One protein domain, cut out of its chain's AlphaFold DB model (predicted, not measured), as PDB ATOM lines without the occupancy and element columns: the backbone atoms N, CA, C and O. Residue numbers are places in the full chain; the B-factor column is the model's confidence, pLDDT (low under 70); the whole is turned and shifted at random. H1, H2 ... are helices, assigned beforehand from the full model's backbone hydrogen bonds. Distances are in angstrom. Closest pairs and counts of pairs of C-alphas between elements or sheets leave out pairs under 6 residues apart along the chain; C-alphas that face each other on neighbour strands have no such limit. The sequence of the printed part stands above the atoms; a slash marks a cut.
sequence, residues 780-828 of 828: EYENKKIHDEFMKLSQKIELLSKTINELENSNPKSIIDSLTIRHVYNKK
ATOM      1  N   GLU A 780     276.244 268.579 210.839       59.12
ATOM      2  CA  GLU A 780     274.835 268.792 210.528       59.12
ATOM      3  C   GLU A 780     274.512 270.208 210.004       59.12
ATOM      4  O   GLU A 780     273.676 270.350 209.104       59.12
ATOM      5  N   TYR A 781     275.189 271.263 210.486       65.31
ATOM      6  CA  TYR A 781     274.901 272.640 210.045       65.31
ATOM      7  C   TYR A 781     275.431 272.924 208.631       65.31
ATOM      8  O   TYR A 781     274.725 273.514 207.804       65.31
ATOM      9  N   GLU A 782     276.642 272.456 208.311       68.44
ATOM     10  CA  GLU A 782     277.199 272.580 206.959       68.44
ATOM     11  C   GLU A 782     276.476 271.669 205.964       68.44
ATOM     12  O   GLU A 782     276.124 272.123 204.873       68.44
ATOM     13  N   ASN A 783     276.133 270.437 206.353       70.06
ATOM     14  CA  ASN A 783     275.378 269.537 205.481       70.06
ATOM     15  C   ASN A 783     273.971 270.056 205.175       70.06
ATOM     16  O   ASN A 783     273.508 269.921 204.042       70.06
ATOM     17  N   LYS A 784     273.299 270.707 206.134       78.50
ATOM     18  CA  LYS A 784     271.992 271.328 205.891       78.50
ATOM     19  C   LYS A 784     272.093 272.512 204.931       78.50
ATOM     20  O   LYS A 784     271.274 272.628 204.023       78.50
ATOM     21  N   LYS A 785     273.127 273.348 205.066       79.38
ATOM     22  CA  LYS A 785     273.365 274.468 204.143       79.38
ATOM     23  C   LYS A 785     273.689 273.980 202.725       79.38
ATOM     24  O   LYS A 785     273.129 274.505 201.764       79.38
ATOM     25  N   ILE A 786     274.523 272.946 202.595       74.75
ATOM     26  CA  ILE A 786     274.839 272.311 201.306       74.75
ATOM     27  C   ILE A 786     273.582 271.673 200.697       74.75
ATOM     28  O   ILE A 786     273.328 271.833 199.503       74.75
ATOM     29  N   HIS A 787     272.758 271.002 201.505       82.81
ATOM     30  CA  HIS A 787     271.496 270.419 201.053       82.81
ATOM     31  C   HIS A 787     270.511 271.489 200.557       82.81
ATOM     32  O   HIS A 787     269.933 271.342 199.479       82.81
ATOM     33  N   ASP A 788     270.371 272.602 201.279       86.56
ATOM     34  CA  ASP A 788     269.506 273.718 200.884       86.56
ATOM     35  C   ASP A 788     269.988 274.395 199.588       86.56
ATOM     36  O   ASP A 788     269.180 274.756 198.724       86.56
ATOM     37  N   GLU A 789     271.303 274.552 199.407       86.50
ATOM     38  CA  GLU A 789     271.881 275.064 198.159       86.50
ATOM     39  C   GLU A 789     271.682 274.092 196.990       86.50
ATOM     40  O   GLU A 789     271.311 274.517 195.890       86.50
ATOM     41  N   PHE A 790     271.826 272.788 197.231       88.81
ATOM     42  CA  PHE A 790     271.564 271.752 196.236       88.81
ATOM     43  C   PHE A 790     270.091 271.733 195.806       88.81
ATOM     44  O   PHE A 790     269.792 271.682 194.610       88.81
ATOM     45  N   MET A 791     269.153 271.866 196.749       90.31
ATOM     46  CA  MET A 791     267.720 271.934 196.450       90.31
ATOM     47  C   MET A 791     267.360 273.187 195.639       90.31
ATOM     48  O   MET A 791     266.599 273.094 194.671       90.31
ATOM     49  N   LYS A 792     267.962 274.346 195.945       88.94
ATOM     50  CA  LYS A 792     267.806 275.572 195.136       88.94
ATOM     51  C   LYS A 792     268.350 275.401 193.717       88.94
ATOM     52  O   LYS A 792     267.746 275.895 192.763       88.94
ATOM     53  N   LEU A 793     269.487 274.721 193.561       85.00
ATOM     54  CA  LEU A 793     270.079 274.452 192.251       85.00
ATOM     55  C   LEU A 793     269.201 273.496 191.431       85.00
ATOM     56  O   LEU A 793     268.935 273.764 190.260       85.00
ATOM     57  N   SER A 794     268.685 272.440 192.062       87.19
ATOM     58  CA  SER A 794     267.783 271.470 191.435       87.19
ATOM     59  C   SER A 794     266.497 272.136 190.924       87.19
ATOM     60  O   SER A 794     266.131 271.971 189.761       87.19
ATOM     61  N   GLN A 795     265.886 273.018 191.726       89.88
ATOM     62  CA  GLN A 795     264.722 273.813 191.307       89.88
ATOM     63  C   GLN A 795     265.027 274.740 190.118       89.88
ATOM     64  O   GLN A 795     264.212 274.869 189.206       89.88
ATOM     65  N   LYS A 796     266.207 275.376 190.083       88.50
ATOM     66  CA  LYS A 796     266.621 276.211 188.938       88.50
ATOM     67  C   LYS A 796     266.807 275.389 187.663       88.50
ATOM     68  O   LYS A 796     266.422 275.851 186.590       88.50
ATOM     69  N   ILE A 797     267.374 274.187 187.771       85.31
ATOM     70  CA  ILE A 797     267.541 273.271 186.636       85.31
ATOM     71  C   ILE A 797     266.176 272.807 186.120       85.31
ATOM     72  O   ILE A 797     265.965 272.773 184.909       85.31
ATOM     73  N   GLU A 798     265.230 272.514 187.010       87.06
ATOM     74  CA  GLU A 798     263.873 272.121 186.629       87.06
ATOM     75  C   GLU A 798     263.120 273.264 185.927       87.06
ATOM     76  O   GLU A 798     262.498 273.048 184.883       87.06
ATOM     77  N   LEU A 799     263.250 274.502 186.418       87.56
ATOM     78  CA  LEU A 799     262.707 275.690 185.750       87.56
ATOM     79  C   LEU A 799     263.338 275.913 184.370       87.56
ATOM     80  O   LEU A 799     262.614 276.180 183.412       87.56
ATOM     81  N   LEU A 800     264.660 275.757 184.245       80.94
ATOM     82  CA  LEU A 800     265.354 275.861 182.960       80.94
ATOM     83  C   LEU A 800     264.890 274.779 181.985       80.94
ATOM     84  O   LEU A 800     264.557 275.086 180.841       80.94
ATOM     85  N   SER A 801     264.797 273.531 182.440       86.50
ATOM     86  CA  SER A 801     264.288 272.421 181.633       86.50
ATOM     87  C   SER A 801     262.856 272.680 181.171       86.50
ATOM     88  O   SER A 801     262.543 272.470 180.000       86.50
ATOM     89  N   LYS A 802     262.001 273.225 182.044       87.69
ATOM     90  CA  LYS A 802     260.643 273.629 181.680       87.69
ATOM     91  C   LYS A 802     260.640 274.732 180.620       87.69
ATOM     92  O   LYS A 802     259.933 274.586 179.633       87.69
ATOM     93  N   THR A 803     261.469 275.770 180.761       82.69
ATOM     94  CA  THR A 803     261.564 276.837 179.748       82.69
ATOM     95  C   THR A 803     262.118 276.348 178.411       82.69
ATOM     96  O   THR A 803     261.650 276.792 177.371       82.69
ATOM     97  N   ILE A 804     263.072 275.413 178.417       80.94
ATOM     98  CA  ILE A 804     263.612 274.812 177.190       80.94
ATOM     99  C   ILE A 804     262.539 273.965 176.509       80.94
ATOM    100  O   ILE A 804     262.337 274.105 175.312       80.94
ATOM    101  N   ASN A 805     261.797 273.160 177.269       78.50
ATOM    102  CA  ASN A 805     260.693 272.372 176.725       78.50
ATOM    103  C   ASN A 805     259.551 273.263 176.211       78.50
ATOM    104  O   ASN A 805     258.916 272.933 175.214       78.50
ATOM    105  N   GLU A 806     259.261 274.385 176.872       81.38
ATOM    106  CA  GLU A 806     258.292 275.370 176.379       81.38
ATOM    107  C   GLU A 806     258.782 276.032 175.084       81.38
ATOM    108  O   GLU A 806     257.996 276.169 174.153       81.38
ATOM    109  N   LEU A 807     260.078 276.357 174.985       74.50
ATOM    110  CA  LEU A 807     260.693 276.894 173.770       74.50
ATOM    111  C   LEU A 807     260.682 275.878 172.622       74.50
ATOM    112  O   LEU A 807     260.264 276.219 171.523       74.50
ATOM    113  N   GLU A 808     261.065 274.628 172.877       77.88
ATOM    114  CA  GLU A 808     261.129 273.561 171.870       77.88
ATOM    115  C   GLU A 808     259.745 273.211 171.299       77.88
ATOM    116  O   GLU A 808     259.622 272.891 170.121       77.88
ATOM    117  N   ASN A 809     258.688 273.335 172.112       78.94
ATOM    118  CA  ASN A 809     257.308 273.073 171.690       78.94
ATOM    119  C   ASN A 809     256.559 274.323 171.195       78.94
ATOM    120  O   ASN A 809     255.420 274.220 170.736       78.94
ATOM    121  N   SER A 810     257.159 275.509 171.300       79.38
ATOM    122  CA  SER A 810     256.539 276.748 170.836       79.38
ATOM    123  C   SER A 810     256.846 276.995 169.358       79.38
ATOM    124  O   SER A 810     257.966 276.817 168.889       79.38
ATOM    125  N   ASN A 811     255.828 277.398 168.592       83.25
ATOM    126  CA  ASN A 811     255.986 277.714 167.173       83.25
ATOM    127  C   ASN A 811     257.064 278.811 167.022       83.25
ATOM    128  O   ASN A 811     256.960 279.817 167.734       83.25
ATOM    129  N   PRO A 812     258.054 278.681 166.115       78.81
ATOM    130  CA  PRO A 812     259.133 279.656 165.941       78.81
ATOM    131  C   PRO A 812     258.650 281.108 165.839       78.81
ATOM    132  O   PRO A 812     259.300 282.016 166.352       78.81
ATOM    133  N   LYS A 813     257.458 281.338 165.270       77.06
ATOM    134  CA  LYS A 813     256.841 282.671 165.217       77.06
ATOM    135  C   LYS A 813     256.479 283.225 166.602       77.06
ATOM    136  O   LYS A 813     256.739 284.386 166.883       77.06
ATOM    137  N   SER A 814     255.960 282.384 167.497       77.25
ATOM    138  CA  SER A 814     255.668 282.764 168.886       77.25
ATOM    139  C   SER A 814     256.933 283.001 169.718       77.25
ATOM    140  O   SER A 814     256.931 283.863 170.595       77.25
ATOM    141  N   ILE A 815     258.032 282.300 169.404       78.06
ATOM    142  CA  ILE A 815     259.345 282.546 170.016       78.06
ATOM    143  C   ILE A 815     259.835 283.935 169.617       78.06
ATOM    144  O   ILE A 815     260.169 284.731 170.495       78.06
ATOM    145  N   ILE A 816     259.805 284.250 168.318       80.56
ATOM    146  CA  ILE A 816     260.194 285.562 167.787       80.56
ATOM    147  C   ILE A 816     259.323 286.665 168.398       80.56
ATOM    148  O   ILE A 816     259.868 287.643 168.905       80.56
ATOM    149  N   ASP A 817     258.001 286.493 168.453       84.06
ATOM    150  CA  ASP A 817     257.100 287.480 169.060       84.06
ATOM    151  C   ASP A 817     257.398 287.677 170.558       84.06
ATOM    152  O   ASP A 817     257.482 288.812 171.031       84.06
ATOM    153  N   SER A 818     257.645 286.597 171.311       83.31
ATOM    154  CA  SER A 818     257.983 286.686 172.740       83.31
ATOM    155  C   SER A 818     259.325 287.386 172.992       83.31
ATOM    156  O   SER A 818     259.425 288.220 173.894       83.31
ATOM    157  N   LEU A 819     260.342 287.109 172.168       81.12
ATOM    158  CA  LEU A 819     261.653 287.752 172.240       81.12
ATOM    159  C   LEU A 819     261.563 289.226 171.846       81.12
ATOM    160  O   LEU A 819     262.183 290.067 172.494       81.12
ATOM    161  N   THR A 820     260.734 289.552 170.854       85.94
ATOM    162  CA  THR A 820     260.493 290.930 170.411       85.94
ATOM    163  C   THR A 820     259.790 291.735 171.505       85.94
ATOM    164  O   THR A 820     260.217 292.846 171.815       85.94
ATOM    165  N   ILE A 821     258.780 291.163 172.170       88.50
ATOM    166  CA  ILE A 821     258.104 291.795 173.317       88.50
ATOM    167  C   ILE A 821     259.086 292.013 174.474       88.50
ATOM    168  O   ILE A 821     259.121 293.101 175.050       88.50
ATOM    169  N   ARG A 822     259.920 291.016 174.802       84.44
ATOM    170  CA  ARG A 822     260.905 291.112 175.893       84.44
ATOM    171  C   ARG A 822     262.005 292.131 175.594       84.44
ATOM    172  O   ARG A 822     262.404 292.877 176.480       84.44
ATOM    173  N   HIS A 823     262.446 292.210 174.340       84.25
ATOM    174  CA  HIS A 823     263.397 293.213 173.872       84.25
ATOM    175  C   HIS A 823     262.805 294.629 173.932       84.25
ATOM    176  O   HIS A 823     263.462 295.550 174.407       84.25
ATOM    177  N   VAL A 824     261.543 294.813 173.520       87.56
ATOM    178  CA  VAL A 824     260.840 296.102 173.648       87.56
ATOM    179  C   VAL A 824     260.643 296.493 175.116       87.56
ATOM    180  O   VAL A 824     260.740 297.676 175.430       87.56
ATOM    181  N   TYR A 825     260.396 295.529 176.008       87.00
ATOM    182  CA  TYR A 825     260.296 295.773 177.449       87.00
ATOM    183  C   TYR A 825     261.637 296.194 178.059       87.00
ATOM    184  O   TYR A 825     261.662 297.181 178.771       87.00
ATOM    185  N   ASN A 826     262.740 295.510 177.740       76.56
ATOM    186  CA  ASN A 826     264.074 295.844 178.264       76.56
ATOM    187  C   ASN A 826     264.671 297.132 177.669       76.56
ATOM    188  O   ASN A 826     265.636 297.663 178.209       76.56
ATOM    189  N   LYS A 827     264.158 297.590 176.520       78.12
ATOM    190  CA  LYS A 827     264.569 298.846 175.877       78.12
ATOM    191  C   LYS A 827     263.866 300.073 176.477       78.12
ATOM    192  O   LYS A 827     264.340 301.188 176.271       78.12
ATOM    193  N   LYS A 828     262.720 299.875 177.130       67.19
ATOM    194  CA  LYS A 828     262.058 300.897 177.949       67.19
ATOM    195  C   LYS A 828     262.660 300.892 179.341       67.19
ATOM    196  O   LYS A 828     262.700 301.996 179.917       67.19
TER     197      LYS A 828
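What this domain is: This is residues 780 to 828 of the 828 residues of an uncharacterized protein of Spiroplasma taiwanense CT-1 (UniProt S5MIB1). One long helix, H1, meets a shorter helix, H2, end to end in a flat L, with a corner at residues 810 and 811 and most of both arms standing free. The printed part has 49 residues with two named helices, H1 then H2, and no named strand; its class is all helix. It is extended, with a radius of gyration of the C-alphas of 16.9 A and spans of 50 by 29 by 5 A.

Where its parts are: H1, residues 780 to 809, is 42.8 A long, from C-alpha 780 at (274.835, 268.792, 210.528) to C-alpha 809 at (257.308, 273.073, 171.690). H2, residues 812 to 827, is 22.3 A long and ends with C-alpha 827 at (264.569, 298.846, 175.877).

How they stand to each other: H1 and H2 are close but not clearly touching; their closest C-alphas, those of Leu 807 and Ile 815, are 6.9 A apart. They run opposite ways at a steep tilt of 59 degrees. Every O i to N i+4 pair is within hydrogen-bond range in H1 and H2.

The domain as a whole: The two C-alphas farthest apart, those of Glu 780 and Lys 813, are 50.7 A apart. The printed part has no cut, and the link from H1 to H2 is tight. Residues 780 to 782 and residue 828 have pLDDT under 70.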